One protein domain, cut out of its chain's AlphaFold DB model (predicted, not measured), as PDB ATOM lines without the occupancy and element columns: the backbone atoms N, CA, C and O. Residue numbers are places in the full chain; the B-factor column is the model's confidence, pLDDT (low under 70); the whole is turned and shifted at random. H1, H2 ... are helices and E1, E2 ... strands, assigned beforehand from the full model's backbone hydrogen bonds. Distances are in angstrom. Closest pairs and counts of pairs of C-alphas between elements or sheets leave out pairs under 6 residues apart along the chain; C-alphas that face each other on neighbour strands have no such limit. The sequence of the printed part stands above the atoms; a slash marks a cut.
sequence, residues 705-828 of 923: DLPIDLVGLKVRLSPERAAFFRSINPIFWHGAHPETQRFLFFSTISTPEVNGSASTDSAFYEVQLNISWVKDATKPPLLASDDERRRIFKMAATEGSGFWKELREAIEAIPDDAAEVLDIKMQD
ATOM      1  N   ASP A 705      18.661  66.271  36.905       86.44
ATOM      2  CA  ASP A 705      18.688  64.974  37.574       86.44
ATOM      3  C   ASP A 705      17.386  64.808  38.355       86.44
ATOM      4  O   ASP A 705      17.106  65.593  39.264       86.44
ATOM      5  N   LEU A 706      16.613  63.775  38.026       85.19
ATOM      6  CA  LEU A 706      15.414  63.446  38.786       85.19
ATOM      7  C   LEU A 706      15.800  62.726  40.086       85.19
ATOM      8  O   LEU A 706      16.793  61.985  40.108       85.19
ATOM      9  N   PRO A 707      15.031  62.888  41.180       87.38
ATOM     10  CA  PRO A 707      15.271  62.211  42.453       87.38
ATOM     11  C   PRO A 707      14.840  60.736  42.391       87.38
ATOM     12  O   PRO A 707      14.142  60.238  43.268       87.38
ATOM     13  N   ILE A 708      15.253  60.025  41.342       87.38
ATOM     14  CA  ILE A 708      14.876  58.647  41.047       87.38
ATOM     15  C   ILE A 708      16.149  57.851  40.785       87.38
ATOM     16  O   ILE A 708      16.920  58.157  39.872       87.38
ATOM     17  N   ASP A 709      16.341  56.796  41.565       86.62
ATOM     18  CA  ASP A 709      17.330  55.775  41.260       86.62
ATOM     19  C   ASP A 709      16.700  54.726  40.342       86.62
ATOM     20  O   ASP A 709      15.537  54.350  40.499       86.62
ATOM     21  N   LEU A 710      17.471  54.246  39.366       88.38
ATOM     22  CA  LEU A 710      17.047  53.186  38.464       88.38
ATOM     23  C   LEU A 710      18.186  52.198  38.240       88.38
ATOM     24  O   LEU A 710      19.329  52.588  37.994       88.38
ATOM     25  N   VAL A 711      17.852  50.909  38.245       89.06
ATOM     26  CA  VAL A 711      18.736  49.850  37.758       89.06
ATOM     27  C   VAL A 711      18.023  49.064  36.668       89.06
ATOM     28  O   VAL A 711      16.925  48.545  36.869       89.06
ATOM     29  N   GLY A 712      18.662  48.975  35.505       89.75
ATOM     30  CA  GLY A 712      18.215  48.141  34.399       89.75
ATOM     31  C   GLY A 712      19.106  46.920  34.230       89.75
ATOM     32  O   GLY A 712      20.322  47.002  34.394       89.75
ATOM     33  N   LEU A 713      18.503  45.801  33.860       89.56
ATOM     34  CA  LEU A 713      19.163  44.554  33.513       89.56
ATOM     35  C   LEU A 713      18.677  44.088  32.141       89.56
ATOM     36  O   LEU A 713      17.477  44.079  31.856       89.56
ATOM     37  N   LYS A 714      19.607  43.635  31.306       89.62
ATOM     38  CA  LYS A 714      19.323  42.785  30.145       89.62
ATOM     39  C   LYS A 714      19.715  41.355  30.504       89.62
ATOM     40  O   LYS A 714      20.836  41.134  30.935       89.62
ATOM     41  N   VAL A 715      18.818  40.387  30.361       89.81
ATOM     42  CA  VAL A 715      19.020  39.024  30.885       89.81
ATOM     43  C   VAL A 715      18.697  37.989  29.816       89.81
ATOM     44  O   VAL A 715      17.732  38.151  29.068       89.81
ATOM     45  N   ARG A 716      19.476  36.903  29.764       91.31
ATOM     46  CA  ARG A 716      19.106  35.686  29.027       91.31
ATOM     47  C   ARG A 716      18.404  34.709  29.961       91.31
ATOM     48  O   ARG A 716      18.991  34.260  30.943       91.31
ATOM     49  N   LEU A 717      17.152  34.381  29.659       91.62
ATOM     50  CA  LEU A 717      16.337  33.448  30.437       91.62
ATOM     51  C   LEU A 717      16.030  32.192  29.622       91.62
ATOM     52  O   LEU A 717      15.751  32.281  28.428       91.62
ATOM     53  N   SER A 718      16.027  31.029  30.279       91.75
ATOM     54  CA  SER A 718      15.479  29.808  29.678       91.75
ATOM     55  C   SER A 718      13.965  29.961  29.448       91.75
ATOM     56  O   SER A 718      13.334  30.796  30.114       91.75
ATOM     57  N   PRO A 719      13.352  29.174  28.547       92.19
ATOM     58  CA  PRO A 719      11.917  29.234  28.291       92.19
ATOM     59  C   PRO A 719      11.065  29.090  29.555       92.19
ATOM     60  O   PRO A 719      10.098  29.831  29.727       92.19
ATOM     61  N   GLU A 720      11.461  28.219  30.485       91.31
ATOM     62  CA  GLU A 720      10.743  27.986  31.744       91.31
ATOM     63  C   GLU A 720      10.764  29.223  32.645       91.31
ATOM     64  O   GLU A 720       9.752  29.581  33.243       91.31
ATOM     65  N   ARG A 721      11.910  29.912  32.728       91.19
ATOM     66  CA  ARG A 721      12.054  31.128  33.543       91.19
ATOM     67  C   ARG A 721      11.370  32.333  32.904       91.19
ATOM     68  O   ARG A 721      10.770  33.142  33.606       91.19
ATOM     69  N   ALA A 722      11.435  32.451  31.580       92.62
ATOM     70  CA  ALA A 722      10.764  33.517  30.842       92.62
ATOM     71  C   ALA A 722       9.231  33.375  30.870       92.62
ATOM     72  O   ALA A 722       8.529  34.386  30.794       92.62
ATOM     73  N   ALA A 723       8.712  32.147  31.009       93.31
ATOM     74  CA  ALA A 723       7.280  31.849  30.980       93.31
ATOM     75  C   ALA A 723       6.480  32.655  32.009       93.31
ATOM     76  O   ALA A 723       5.414  33.164  31.676       93.31
ATOM     77  N   PHE A 724       7.002  32.828  33.227       94.31
ATOM     78  CA  PHE A 724       6.329  33.620  34.257       94.31
ATOM     79  C   PHE A 724       6.134  35.076  33.814       94.31
ATOM     80  O   PHE A 724       5.001  35.543  33.726       94.31
ATOM     81  N   PHE A 725       7.215  35.777  33.456       93.81
ATOM     82  CA  PHE A 725       7.138  37.184  33.053       93.81
ATOM     83  C   PHE A 725       6.280  37.373  31.796       93.81
ATOM     84  O   PHE A 725       5.495  38.319  31.719       93.81
ATOM     85  N   ARG A 726       6.385  36.444  30.836       92.00
ATOM     86  CA  ARG A 726       5.599  36.446  29.594       92.00
ATOM     87  C   ARG A 726       4.122  36.099  29.804       92.00
ATOM     88  O   ARG A 726       3.298  36.532  29.006       92.00
ATOM     89  N   SER A 727       3.768  35.357  30.857       91.19
ATOM     90  CA  SER A 727       2.366  35.048  31.183       91.19
ATOM     91  C   SER A 727       1.568  36.275  31.629       91.19
ATOM     92  O   SER A 727       0.351  36.312  31.455       91.19
ATOM     93  N   ILE A 728       2.251  37.300  32.156       91.50
ATOM     94  CA  ILE A 728       1.640  38.599  32.451       91.50
ATOM     95  C   ILE A 728       1.362  39.313  31.130       91.50
ATOM     96  O   ILE A 728       0.215  39.638  30.840       91.50
ATOM     97  N   ASN A 729       2.400  39.513  30.316       89.19
ATOM     98  CA  ASN A 729       2.287  39.954  28.931       89.19
ATOM     99  C   ASN A 729       3.518  39.470  28.135       89.19
ATOM    100  O   ASN A 729       4.644  39.671  28.601       89.19
ATOM    101  N   PRO A 730       3.342  38.860  26.946       88.12
ATOM    102  CA  PRO A 730       4.451  38.271  26.194       88.12
ATOM    103  C   PRO A 730       5.415  39.306  25.592       88.12
ATOM    104  O   PRO A 730       6.590  38.989  25.384       88.12
ATOM    105  N   ILE A 731       4.960  40.538  25.339       88.00
ATOM    106  CA  ILE A 731       5.738  41.594  24.680       88.00
ATOM    107  C   ILE A 731       6.411  42.500  25.719       88.00
ATOM    108  O   ILE A 731       7.644  42.594  25.759       88.00
ATOM    109  N   PHE A 732       5.618  43.197  26.537       89.62
ATOM    110  CA  PHE A 732       6.088  44.065  27.619       89.62
ATOM    111  C   PHE A 732       4.954  44.411  28.590       89.62
ATOM    112  O   PHE A 732       3.779  44.373  28.234       89.62
ATOM    113  N   TRP A 733       5.315  44.780  29.813       90.81
ATOM    114  CA  TRP A 733       4.395  45.301  30.823       90.81
ATOM    115  C   TRP A 733       5.172  46.135  31.834       90.81
ATOM    116  O   TRP A 733       6.400  46.040  31.937       90.81
ATOM    117  N   HIS A 734       4.459  46.947  32.597       91.44
ATOM    118  CA  HIS A 734       5.036  47.588  33.766       91.44
ATOM    119  C   HIS A 734       4.032  47.670  34.905       91.44
ATOM    120  O   HIS A 734       2.857  47.345  34.746       91.44
ATOM    121  N   GLY A 735       4.508  48.042  36.079       92.88
ATOM    122  CA  GLY A 735       3.661  48.228  37.237       92.88
ATOM    123  C   GLY A 735       4.357  49.032  38.311       92.88
ATOM    124  O   GLY A 735       5.588  49.098  38.340       92.88
ATOM    125  N   ALA A 736       3.561  49.581  39.220       93.38
ATOM    126  CA  ALA A 736       4.050  50.203  40.436       93.38
ATOM    127  C   ALA A 736       3.468  49.543  41.684       93.38
ATOM    128  O   ALA A 736       2.385  48.939  41.683       93.38
ATOM    129  N   HIS A 737       4.214  49.659  42.775       93.19
ATOM    130  CA  HIS A 737       3.722  49.345  44.102       93.19
ATOM    131  C   HIS A 737       3.069  50.596  44.713       93.19
ATOM    132  O   HIS A 737       3.734  51.629  44.788       93.19
ATOM    133  N   PRO A 738       1.820  50.513  45.210       88.06
ATOM    134  CA  PRO A 738       1.060  51.686  45.656       88.06
ATOM    135  C   PRO A 738       1.711  52.434  46.829       88.06
ATOM    136  O   PRO A 738       1.682  53.653  46.859       88.06
ATOM    137  N   GLU A 739       2.318  51.715  47.780       88.38
ATOM    138  CA  GLU A 739       2.897  52.343  48.982       88.38
ATOM    139  C   GLU A 739       4.394  52.670  48.860       88.38
ATOM    140  O   GLU A 739       4.839  53.722  49.300       88.38
ATOM    141  N   THR A 740       5.201  51.774  48.278       86.94
ATOM    142  CA  THR A 740       6.661  51.942  48.219       86.94
ATOM    143  C   THR A 740       7.135  52.780  47.032       86.94
ATOM    144  O   THR A 740       8.337  53.021  46.927       86.94
ATOM    145  N   GLN A 741       6.225  53.174  46.127       83.88
ATOM    146  CA  GLN A 741       6.513  53.930  44.897       83.88
ATOM    147  C   GLN A 741       7.617  53.296  44.030       83.88
ATOM    148  O   GLN A 741       8.334  53.966  43.288       83.88
ATOM    149  N   ARG A 742       7.782  51.972  44.132       90.44
ATOM    150  CA  ARG A 742       8.699  51.213  43.281       90.44
ATOM    151  C   ARG A 742       8.010  50.897  41.969       90.44
ATOM    152  O   ARG A 742       6.903  50.362  41.980       90.44
ATOM    153  N   PHE A 743       8.696  51.163  40.870       93.00
ATOM    154  CA  PHE A 743       8.244  50.872  39.517       93.00
ATOM    155  C   PHE A 743       9.079  49.742  38.923       93.00
ATOM    156  O   PHE A 743      10.300  49.731  39.069       93.00
ATOM    157  N   LEU A 744       8.434  48.800  38.236       93.38
ATOM    158  CA  LEU A 744       9.088  47.709  37.523       93.38
ATOM    159  C   LEU A 744       8.585  47.659  36.081       93.38
ATOM    160  O   LEU A 744       7.385  47.588  35.836       93.38
ATOM    161  N   PHE A 745       9.516  47.611  35.137       92.62
ATOM    162  CA  PHE A 745       9.259  47.398  33.718       92.62
ATOM    163  C   PHE A 745       9.878  46.080  33.264       92.62
ATOM    164  O   PHE A 745      11.056  45.836  33.519       92.62
ATOM    165  N   PHE A 746       9.113  45.279  32.527       93.12
ATOM    166  CA  PHE A 746       9.578  44.082  31.833       93.12
ATOM    167  C   PHE A 746       9.340  44.210  30.328       93.12
ATOM    168  O   PHE A 746       8.293  44.683  29.888       93.12
ATOM    169  N   SER A 747      10.276  43.719  29.515       90.94
ATOM    170  CA  SER A 747      10.067  43.575  28.073       90.94
ATOM    171  C   SER A 747      10.846  42.402  27.496       90.94
ATOM    172  O   SER A 747      12.032  42.238  27.770       90.94
ATOM    173  N   THR A 748      10.215  41.643  26.607       91.06
ATOM    174  CA  THR A 748      10.920  40.716  25.716       91.06
ATOM    175  C   THR A 748      11.727  41.524  24.691       91.06
ATOM    176  O   THR A 748      11.205  42.449  24.070       91.06
ATOM    177  N   ILE A 749      13.003  41.197  24.493       89.12
ATOM    178  CA  ILE A 749      13.857  41.768  23.436       89.12
ATOM    179  C   ILE A 749      13.894  40.833  22.228       89.12
ATOM    180  O   ILE A 749      13.754  41.299  21.099       89.12
ATOM    181  N   SER A 750      14.087  39.534  22.452       89.69
ATOM    182  CA  SER A 750      14.086  38.520  21.396       89.69
ATOM    183  C   SER A 750      13.555  37.186  21.921       89.69
ATOM    184  O   SER A 750      13.857  36.792  23.053       89.69
ATOM    185  N   THR A 751      12.755  36.499  21.106       91.50
ATOM    186  CA  THR A 751      12.346  35.109  21.356       91.50
ATOM    187  C   THR A 751      13.353  34.121  20.755       91.50
ATOM    188  O   THR A 751      14.136  34.514  19.879       91.50
ATOM    189  N   PRO A 752      13.328  32.838  21.170       92.25
ATOM    190  CA  PRO A 752      14.143  31.787  20.568       92.25
ATOM    191  C   PRO A 752      14.031  31.697  19.041       92.25
ATOM    192  O   PRO A 752      15.015  31.410  18.361       92.25
ATOM    193  N   GLU A 753      12.854  31.970  18.482       89.31
ATOM    194  CA  GLU A 753      12.612  31.976  17.037       89.31
ATOM    195  C   GLU A 753      13.322  33.161  16.368       89.31
ATOM    196  O   GLU A 753      13.965  33.004  15.332       89.31
ATOM    197  N   VAL A 754      13.262  34.346  16.985       86.62
ATOM    198  CA  VAL A 754      13.825  35.599  16.446       86.62
ATOM    199  C   VAL A 754      15.347  35.677  16.579       86.62
ATOM    200  O   VAL A 754      16.008  36.345  15.773       86.62
ATOM    201  N   ASN A 755      15.915  35.047  17.609       87.75
ATOM    202  CA  ASN A 755      17.362  34.976  17.824       87.75
ATOM    203  C   ASN A 755      17.997  33.676  17.293       87.75
ATOM    204  O   ASN A 755      19.218  33.545  17.332       87.75
ATOM    205  N   GLY A 756      17.192  32.747  16.765       89.00
ATOM    206  CA  GLY A 756      17.649  31.492  16.167       89.00
ATOM    207  C   GLY A 756      18.060  30.410  17.170       89.00
ATOM    208  O   GLY A 756      18.582  29.379  16.755       89.00
ATOM    209  N   SER A 757      17.834  30.606  18.472       91.69
ATOM    210  CA  SER A 757      18.164  29.609  19.500       91.69
ATOM    211  C   SER A 757      17.116  28.500  19.654       91.69
ATOM    212  O   SER A 757      17.395  27.509  20.327       91.69
ATOM    213  N   ALA A 758      15.947  28.611  19.008       89.25
ATOM    214  CA  ALA A 758      14.843  27.647  19.125       89.25
ATOM    215  C   ALA A 758      15.226  26.193  18.790       89.25
ATOM    216  O   ALA A 758      14.683  25.265  19.379       89.25
ATOM    217  N   SER A 759      16.158  25.984  17.855       87.38
ATOM    218  CA  SER A 759      16.622  24.654  17.432       87.38
ATOM    219  C   SER A 759      17.854  24.151  18.193       87.38
ATOM    220  O   SER A 759      18.434  23.135  17.814       87.38
ATOM    221  N   THR A 760      18.281  24.861  19.239       88.56
ATOM    222  CA  THR A 760      19.465  24.517  20.039       88.56
ATOM    223  C   THR A 760      19.064  23.937  21.392       88.56
ATOM    224  O   THR A 760      18.027  24.305  21.943       88.56
ATOM    225  N   ASP A 761      19.928  23.107  21.987       85.19
ATOM    226  CA  ASP A 761      19.736  22.572  23.350       85.19
ATOM    227  C   ASP A 761      19.760  23.665  24.441       85.19
ATOM    228  O   ASP A 761      19.491  23.404  25.612       85.19
ATOM    229  N   SER A 762      20.086  24.903  24.064       86.88
ATOM    230  CA  SER A 762      20.198  26.070  24.933       86.88
ATOM    231  C   SER A 762      19.319  27.225  24.443       86.88
ATOM    232  O   SER A 762      19.788  28.362  24.378       86.88
ATOM    233  N   ALA A 763      18.072  26.950  24.050       92.69
ATOM    234  CA  ALA A 763      17.112  27.986  23.670       92.69
ATOM    235  C   ALA A 763      16.967  29.048  24.778       92.69
ATOM    236  O   ALA A 763      16.905  28.716  25.963       92.69
ATOM    237  N   PHE A 764      16.905  30.330  24.408       92.25
ATOM    238  CA  PHE A 764      16.779  31.419  25.380       92.25
ATOM    239  C   PHE A 764      15.959  32.598  24.863       92.25
ATOM    240  O   PHE A 764      15.959  32.934  23.677       92.25
ATOM    241  N   TYR A 765      15.310  33.273  25.806       92.12
ATOM    242  CA  TYR A 765      14.740  34.601  25.627       92.12
ATOM    243  C   TYR A 765      15.753  35.648  26.073       92.12
ATOM    244  O   TYR A 765      16.346  35.520  27.145       92.12
ATOM    245  N   GLU A 766      15.917  36.715  25.295       91.25
ATOM    246  CA  GLU A 766      16.529  37.940  25.811       91.25
ATOM    247  C   GLU A 766      15.422  38.840  26.333       91.25
ATOM    248  O   GLU A 766      14.480  39.157  25.605       91.25
ATOM    249  N   VAL A 767      15.537  39.260  27.586       91.44
ATOM    250  CA  VAL A 767      14.560  40.126  28.242       91.44
ATOM    251  C   VAL A 767      15.238  41.336  28.856       91.44
ATOM    252  O   VAL A 767      16.439  41.343  29.127       91.44
ATOM    253  N   GLN A 768      14.438  42.359  29.093       91.25
ATOM    254  CA  GLN A 768      14.796  43.553  29.819       91.25
ATOM    255  C   GLN A 768      13.961  43.652  31.086       91.25
ATOM    256  O   GLN A 768      12.746  43.466  31.043       91.25
ATOM    257  N   LEU A 769      14.614  44.036  32.175       92.06
ATOM    258  CA  LEU A 769      13.984  44.399  33.432       92.06
ATOM    259  C   LEU A 769      14.549  45.734  33.913       92.06
ATOM    260  O   LEU A 769      15.761  45.882  33.984       92.06
ATOM    261  N   ASN A 770      13.703  46.697  34.263       92.06
ATOM    262  CA  ASN A 770      14.143  47.947  34.885       92.06
ATOM    263  C   ASN A 770      13.346  48.179  36.156       92.06
ATOM    264  O   ASN A 770      12.119  48.144  36.098       92.06
ATOM    265  N   ILE A 771      14.026  48.436  37.269       91.56
ATOM    266  CA  ILE A 771      13.386  48.810  38.526       91.56
ATOM    267  C   ILE A 771      13.847  50.201  38.934       91.56
ATOM    268  O   ILE A 771      15.046  50.490  38.893       91.56
ATOM    269  N   SER A 772      12.901  51.062  39.294       91.25
ATOM    270  CA  SER A 772      13.178  52.401  39.806       91.25
ATOM    271  C   SER A 772      12.415  52.703  41.086       91.25
ATOM    272  O   SER A 772      11.399  52.075  41.393       91.25
ATOM    273  N   TRP A 773      12.965  53.628  41.866       89.38
ATOM    274  CA  TRP A 773      12.436  54.057  43.155       89.38
ATOM    275  C   TRP A 773      12.899  55.479  43.470       89.38
ATOM    276  O   TRP A 773      13.907  55.952  42.935       89.38
ATOM    277  N   VAL A 774      12.173  56.157  44.358       87.31
ATOM    278  CA  VAL A 774      12.553  57.492  44.829       87.31
ATOM    279  C   VAL A 774      13.887  57.419  45.566       87.31
ATOM    280  O   VAL A 774      14.095  56.584  46.450       87.31
ATOM    281  N   LYS A 775      14.809  58.294  45.173       83.06
ATOM    282  CA  LYS A 775      16.168  58.350  45.692       83.06
ATOM    283  C   LYS A 775      16.167  58.729  47.169       83.06
ATOM    284  O   LYS A 775      15.597  59.736  47.576       83.06
ATOM    285  N   ASP A 776      16.903  57.958  47.960       79.44
ATOM    286  CA  ASP A 776      17.156  58.275  49.361       79.44
ATOM    287  C   ASP A 776      18.342  59.243  49.459       79.44
ATOM    288  O   ASP A 776      19.498  58.852  49.283       79.44
ATOM    289  N   ALA A 777      18.062  60.518  49.742       72.88
ATOM    290  CA  ALA A 777      19.077  61.569  49.843       72.88
ATOM    291  C   ALA A 777      20.123  61.323  50.950       72.88
ATOM    292  O   ALA A 777      21.176  61.963  50.947       72.88
ATOM    293  N   THR A 778      19.859  60.405  51.888       72.25
ATOM    294  CA  THR A 778      20.806  60.027  52.950       72.25
ATOM    295  C   THR A 778      21.822  58.976  52.504       72.25
ATOM    296  O   THR A 778      22.837  58.773  53.176       72.25
ATOM    297  N   LYS A 779      21.587  58.321  51.360       68.25
ATOM    298  CA  LYS A 779      22.465  57.293  50.796       68.25
ATOM    299  C   LYS A 779      23.363  57.883  49.705       68.25
ATOM    300  O   LYS A 779      22.958  58.797  48.984       68.25
ATOM    301  N   PRO A 780      24.609  57.390  49.566       60.59
ATOM    302  CA  PRO A 780      25.490  57.844  48.500       60.59
ATOM    303  C   PRO A 780      24.871  57.545  47.123       60.59
ATOM    304  O   PRO A 780      24.121  56.576  46.991       60.59
ATOM    305  N   PRO A 781      25.198  58.335  46.080       64.81
ATOM    306  CA  PRO A 781      24.773  58.038  44.714       64.81
ATOM    307  C   PRO A 781      25.162  56.609  44.323       64.81
ATOM    308  O   PRO A 781      26.216  56.137  44.751       64.81
ATOM    309  N   LEU A 782      24.364  55.961  43.465       67.88
ATOM    310  CA  LEU A 782      24.621  54.631  42.890       67.88
ATOM    311  C   LEU A 782      25.897  54.597  42.010       67.88
ATOM    312  O   LEU A 782      25.873  54.438  40.789       67.88
ATOM    313  N   LEU A 783      27.057  54.735  42.647       62.69
ATOM    314  CA  LEU A 783      28.398  54.513  42.107       62.69
ATOM    315  C   LEU A 783      28.830  53.091  42.476       62.69
ATOM    316  O   LEU A 783      29.800  52.864  43.191       62.69
ATOM    317  N   ALA A 784      28.022  52.138  42.028       69.12
ATOM    318  CA  ALA A 784      28.150  50.718  42.310       69.12
ATOM    319  C   ALA A 784      28.783  49.993  41.111       69.12
ATOM    320  O   ALA A 784      28.506  50.361  39.965       69.12
ATOM    321  N   SER A 785      29.609  48.971  41.367       83.75
ATOM    322  CA  SER A 785      30.053  48.029  40.328       83.75
ATOM    323  C   SER A 785      28.853  47.292  39.727       83.75
ATOM    324  O   SER A 785      27.786  47.246  40.339       83.75
ATOM    325  N   ASP A 786      29.012  46.676  38.556       84.88
ATOM    326  CA  ASP A 786      27.922  45.913  37.934       84.88
ATOM    327  C   ASP A 786      27.387  44.806  38.857       84.88
ATOM    328  O   ASP A 786      26.175  44.633  38.973       84.88
ATOM    329  N   ASP A 787      28.261  44.110  39.585       84.69
ATOM    330  CA  ASP A 787      27.855  43.093  40.566       84.69
ATOM    331  C   ASP A 787      27.012  43.687  41.700       84.69
ATOM    332  O   ASP A 787      26.012  43.111  42.131       84.69
ATOM    333  N   GLU A 788      27.379  44.877  42.171       85.25
ATOM    334  CA  GLU A 788      26.624  45.580  43.201       85.25
ATOM    335  C   GLU A 788      25.274  46.071  42.671       85.25
ATOM    336  O   GLU A 788      24.257  45.917  43.341       85.25
ATOM    337  N   ARG A 789      25.218  46.570  41.434       86.69
ATOM    338  CA  ARG A 789      23.963  46.991  40.794       86.69
ATOM    339  C   ARG A 789      22.988  45.824  40.629       86.69
ATOM    340  O   ARG A 789      21.799  46.002  40.880       86.69
ATOM    341  N   ARG A 790      23.463  44.622  40.287       87.12
ATOM    342  CA  ARG A 790      22.623  43.403  40.238       87.12
ATOM    343  C   ARG A 790      22.048  43.055  41.604       87.12
ATOM    344  O   ARG A 790      20.863  42.745  41.704       87.12
ATOM    345  N   ARG A 791      22.869  43.142  42.655       86.88
ATOM    346  CA  ARG A 791      22.417  42.921  44.035       86.88
ATOM    347  C   ARG A 791      21.371  43.948  44.447       86.88
ATOM    348  O   ARG A 791      20.308  43.559  44.920       86.88
ATOM    349  N   ILE A 792      21.615  45.231  44.179       87.69
ATOM    350  CA  ILE A 792      20.656  46.309  44.452       87.69
ATOM    351  C   ILE A 792      19.343  46.074  43.698       87.69
ATOM    352  O   ILE A 792      18.281  46.215  44.296       87.69
ATOM    353  N   PHE A 793      19.393  45.664  42.426       89.69
ATOM    354  CA  PHE A 793      18.198  45.324  41.649       89.69
ATOM    355  C   PHE A 793      17.362  44.241  42.347       89.69
ATOM    356  O   PHE A 793      16.158  44.417  42.550       89.69
ATOM    357  N   LYS A 794      17.997  43.132  42.753       89.50
ATOM    358  CA  LYS A 794      17.314  42.035  43.451       89.50
ATOM    359  C   LYS A 794      16.753  42.479  44.796       89.50
ATOM    360  O   LYS A 794      15.586  42.216  45.068       89.50
ATOM    361  N   MET A 795      17.533  43.200  45.601       87.31
ATOM    362  CA  MET A 795      17.079  43.736  46.890       87.31
ATOM    363  C   MET A 795      15.884  44.680  46.724       87.31
ATOM    364  O   MET A 795      14.903  44.571  47.456       87.31
ATOM    365  N   ALA A 796      15.918  45.566  45.724       86.69
ATOM    366  CA  ALA A 796      14.820  46.480  45.422       86.69
ATOM    367  C   ALA A 796      13.532  45.735  45.029       86.69
ATOM    368  O   ALA A 796      12.432  46.213  45.315       86.69
ATOM    369  N   ALA A 797      13.646  44.548  44.434       86.81
ATOM    370  CA  ALA A 797      12.503  43.721  44.072       86.81
ATOM    371  C   ALA A 797      12.024  42.777  45.190       86.81
ATOM    372  O   ALA A 797      10.853  42.398  45.185       86.81
ATOM    373  N   THR A 798      12.871  42.398  46.151       82.81
ATOM    374  CA  THR A 798      12.583  41.305  47.102       82.81
ATOM    375  C   THR A 798      12.463  41.763  48.555       82.81
ATOM    376  O   THR A 798      11.378  41.677  49.135       82.81
ATOM    377  N   GLU A 799      13.544  42.250  49.162       76.56
ATOM    378  CA  GLU A 799      13.588  42.590  50.584       76.56
ATOM    379  C   GLU A 799      12.764  43.854  50.872       76.56
ATOM    380  O   GLU A 799      13.023  44.944  50.352       76.56
ATOM    381  N   GLY A 800      11.710  43.701  51.682       76.44
ATOM    382  CA  GLY A 800      10.831  44.807  52.073       76.44
ATOM    383  C   GLY A 800      10.121  45.509  50.907       76.44
ATOM    384  O   GLY A 800       9.647  46.627  51.084       76.44
ATOM    385  N   SER A 801      10.058  44.898  49.715       83.06
ATOM    386  CA  SER A 801       9.465  45.522  48.520       83.06
ATOM    387  C   SER A 801       7.947  45.563  48.517       83.06
ATOM    388  O   SER A 801       7.363  46.384  47.813       83.06
ATOM    389  N   GLY A 802       7.315  44.657  49.265       88.06
ATOM    390  CA  GLY A 802       5.870  44.448  49.225       88.06
ATOM    391  C   GLY A 802       5.374  43.805  47.925       88.06
ATOM    392  O   GLY A 802       4.177  43.570  47.797       88.06
ATOM    393  N   PHE A 803       6.265  43.466  46.979       94.69
ATOM    394  CA  PHE A 803       5.871  42.870  45.699       94.69
ATOM    395  C   PHE A 803       5.182  41.525  45.914       94.69
ATOM    396  O   PHE A 803       5.557  40.818  46.841       94.69
ATOM    397  N   TRP A 804       4.227  41.115  45.083       94.38
ATOM    398  CA  TRP A 804       3.561  39.822  45.261       94.38
ATOM    399  C   TRP A 804       4.565  38.657  45.173       94.38
ATOM    400  O   TRP A 804       5.616  38.751  44.531       94.38
ATOM    401  N   LYS A 805       4.266  37.555  45.868       94.25
ATOM    402  CA  LYS A 805       5.238  36.494  46.172       94.25
ATOM    403  C   LYS A 805       5.922  35.927  44.924       94.25
ATOM    404  O   LYS A 805       7.148  35.858  44.890       94.25
ATOM    405  N   GLU A 806       5.146  35.566  43.915       94.69
ATOM    406  CA  GLU A 806       5.617  34.888  42.711       94.69
ATOM    407  C   GLU A 806       6.555  35.785  41.879       94.69
ATOM    408  O   GLU A 806       7.535  35.290  41.327       94.69
ATOM    409  N   LEU A 807       6.333  37.109  41.849       94.81
ATOM    410  CA  LEU A 807       7.249  38.047  41.183       94.81
ATOM    411  C   LEU A 807       8.598  38.131  41.891       94.81
ATOM    412  O   LEU A 807       9.638  38.133  41.231       94.81
ATOM    413  N   ARG A 808       8.590  38.185  43.228       94.19
ATOM    414  CA  ARG A 808       9.828  38.212  44.020       94.19
ATOM    415  C   ARG A 808      10.651  36.955  43.776       94.19
ATOM    416  O   ARG A 808      11.843  37.057  43.515       94.19
ATOM    417  N   GLU A 809      10.008  35.790  43.818       93.75
ATOM    418  CA  GLU A 809      10.661  34.499  43.573       93.75
ATOM    419  C   GLU A 809      11.229  34.412  42.148       93.75
ATOM    420  O   GLU A 809      12.356  33.951  41.966       93.75
ATOM    421  N   ALA A 810      10.503  34.917  41.146       93.12
ATOM    422  CA  ALA A 810      10.975  34.947  39.763       93.12
ATOM    423  C   ALA A 810      12.192  35.866  39.559       93.12
ATOM    424  O   ALA A 810      13.102  35.507  38.810       93.12
ATOM    425  N   ILE A 811      12.231  37.031  40.217       92.56
ATOM    426  CA  ILE A 811      13.368  37.964  40.143       92.56
ATOM    427  C   ILE A 811      14.580  37.430  40.917       92.56
ATOM    428  O   ILE A 811      15.702  37.495  40.414       92.56
ATOM    429  N   GLU A 812      14.371  36.858  42.102       90.44
ATOM    430  CA  GLU A 812      15.441  36.260  42.910       90.44
ATOM    431  C   GLU A 812      16.142  35.115  42.160       90.44
ATOM    432  O   GLU A 812      17.366  34.983  42.203       90.44
ATOM    433  N   ALA A 813      15.369  34.335  41.394       89.31
ATOM    434  CA  ALA A 813      15.851  33.213  40.592       89.31
ATOM    435  C   ALA A 813      16.666  33.610  39.341       89.31
ATOM    436  O   ALA A 813      17.186  32.726  38.649       89.31
ATOM    437  N   ILE A 814      16.787  34.905  39.025       87.12
ATOM    438  CA  ILE A 814      17.647  35.386  37.935       87.12
ATOM    439  C   ILE A 814      19.118  35.125  38.310       87.12
ATOM    440  O   ILE A 814      19.546  35.559  39.378       87.12
ATOM    441  N   PRO A 815      19.924  34.446  37.472       80.00
ATOM    442  CA  PRO A 815      21.331  34.197  37.789       80.00
ATOM    443  C   PRO A 815      22.153  35.489  37.854       80.00
ATOM    444  O   PRO A 815      21.997  36.370  37.006       80.00
ATOM    445  N   ASP A 816      23.060  35.577  38.828       73.56
ATOM    446  CA  ASP A 816      23.898  36.765  39.040       73.56
ATOM    447  C   ASP A 816      24.870  37.014  37.875       73.56
ATOM    448  O   ASP A 816      25.178  38.159  37.555       73.56
ATOM    449  N   ASP A 817      25.292  35.963  37.174       69.25
ATOM    450  CA  ASP A 817      26.206  35.997  36.029       69.25
ATOM    451  C   ASP A 817      25.502  36.188  34.668       69.25
ATOM    452  O   ASP A 817      26.157  36.502  33.676       69.25
ATOM    453  N   ALA A 818      24.170  36.057  34.607       64.12
ATOM    454  CA  ALA A 818      23.403  36.057  33.351       64.12
ATOM    455  C   ALA A 818      22.830  37.424  32.938       64.12
ATOM    456  O   ALA A 818      22.277  37.553  31.840       64.12
ATOM    457  N   ALA A 819      22.914  38.433  33.809       72.12
ATOM    458  CA  ALA A 819      22.456  39.783  33.497       72.12
ATOM    459  C   ALA A 819      23.569  40.630  32.842       72.12
ATOM    460  O   ALA A 819      24.757  40.369  32.978       72.12
ATOM    461  N   GLU A 820      23.211  41.673  32.124       82.31
ATOM    462  CA  GLU A 820      24.080  42.764  31.695       82.31
ATOM    463  C   GLU A 820      23.478  44.019  32.319       82.31
ATOM    464  O   GLU A 820      22.276  44.265  32.177       82.31
ATOM    465  N   VAL A 821      24.281  44.769  33.070       82.12
ATOM    466  CA  VAL A 821      23.791  45.954  33.769       82.12
ATOM    467  C   VAL A 821      23.673  47.107  32.787       82.12
ATOM    468  O   VAL A 821      24.593  47.413  32.034       82.12
ATOM    469  N   LEU A 822      22.525  47.769  32.818       76.88
ATOM    470  CA  LEU A 822      22.227  48.927  31.998       76.88
ATOM    471  C   LEU A 822      22.412  50.180  32.858       76.88
ATOM    472  O   LEU A 822      21.665  50.406  33.810       76.88
ATOM    473  N   ASP A 823      23.416  50.996  32.529       70.81
ATOM    474  CA  ASP A 823      23.628  52.284  33.196       70.81
ATOM    475  C   ASP A 823      22.604  53.309  32.701       70.81
ATOM    476  O   ASP A 823      22.672  53.789  31.566       70.81
ATOM    477  N   ILE A 824      21.623  53.623  33.546       74.56
ATOM    478  CA  ILE A 824      20.514  54.514  33.210       74.56
ATOM    479  C   ILE A 824      20.417  55.570  34.297       74.56
ATOM    480  O   ILE A 824      20.068  55.291  35.438       74.56
ATOM    481  N   LYS A 825      20.712  56.808  33.917       78.88
ATOM    482  CA  LYS A 825      20.458  57.972  34.761       78.88
ATOM    483  C   LYS A 825      19.138  58.599  34.351       78.88
ATOM    484  O   LYS A 825      19.010  58.982  33.179       78.88
ATOM    485  N   MET A 826      18.215  58.699  35.306       84.44
ATOM    486  CA  MET A 826      16.941  59.385  35.128       84.44
ATOM    487  C   MET A 826      17.177  60.881  35.097       84.44
ATOM    488  O   MET A 826      17.518  61.509  36.096       84.44
ATOM    489  N   GLN A 827      17.079  61.407  33.887       87.06
ATOM    490  CA  GLN A 827      17.315  62.799  33.594       87.06
ATOM    491  C   GLN A 827      16.382  63.215  32.478       87.06
ATOM    492  O   GLN A 827      16.176  62.446  31.534       87.06
ATOM    493  N   ASP A 828      15.918  64.445  32.551       86.31
ATOM    494  CA  ASP A 828      15.100  65.063  31.528       86.31
ATOM    495  C   ASP A 828      15.590  66.480  31.237       86.31
ATOM    496  O   ASP A 828      16.632  66.939  31.733       86.31
TER     497      ASP A 828
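What this domain is: This is residues 705 to 828 of the 923 residues of an uncharacterized protein of Exophiala mesophila (UniProt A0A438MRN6). Look for a twisted wall of five antiparallel strands with H1 and H3 over one face and no named helix over the other. H4 lies farther from the wall, touching the end of H3 and near H1, while short H2 grazes the sheet at one end of the long axis. The printed part has 124 residues with four named helices and five named strands, in the order E1 H1 E2 E3 H2 E4 H3 H4 E5, and its class is mixed, helices and strands. The sheet's order is E2 E3 E4 E1 E5; the whole is compact, with a radius of gyration of the C-alphas of 14.8 A, yet elongated, spanning 50 by 28 by 26 A.

How they stand to each other: Start at E1, residues 708 to 717, an inner strand. Beside it runs E4, residues 765 to 774, antiparallel at 164 degrees; find N 713 and O 769 at 2.7 A. On the other side of E1 is edge strand E5, residues 819 to 822, antiparallel at 147 degrees, with N 820 and O 714 at 2.7 A. E3, residues 743 to 750, is antiparallel to E4 at 163 degrees, with N 745 and O 770 at 2.8 A. Edge strand E2, residues 732 to 736, forms a hairpin with E3, with N 735 and O 744 at 2.9 A. H1, residues 719 to 728, is over E3 and E4 at a height over the sheet of 8.6 A. H3, residues 786 to 797, is on the same face at 8.1 A and runs across the strands, at 88 degrees to E5 on the local plane; its closest C-alphas to E1 are Phe 793 and Val 711, 6.0 A. With residues 794 to 797 alone H3 touches H4, residues 805 to 812, in a helical hairpin, opposite ways at a shallow tilt of 2 degrees; the C-alphas of Lys 794 and Glu 812 are closest, 6.1 A. H1 and H3 on one face make two layers, helices and sheet. E4, H3, H4 and E5 form a split strand-helix-strand unit, two same-way strands with E1 between them, and its crossover is right-handed. H2, residues 752 to 755, only grazes the sheet. H3 and H4 have every O i to N i+4 pair within hydrogen-bond range; H1 has 3 of 6, beside 4 of 7 O i to N i+3 pairs, and H2 is too short for an i+4 pair.

Where its parts are: Find C-alpha 708 at (14.876, 58.647, 41.047); from there E1 runs 27.4 A to C-alpha 717. H1 spans 14.5 A, E3 22.7 A, E4 30.0 A and H3 16.7 A. E5 ends at C-alpha 822, (22.227, 48.927, 31.998).

The domain as a whole: The C-alphas of Ser 759 and Thr 778 are farthest apart, 50.3 A. The printed part has no cut, and the link from E4 to H3 is long, 11 residues. Model pLDDT is under 70 at residues 779 to 784 and 817 to 818.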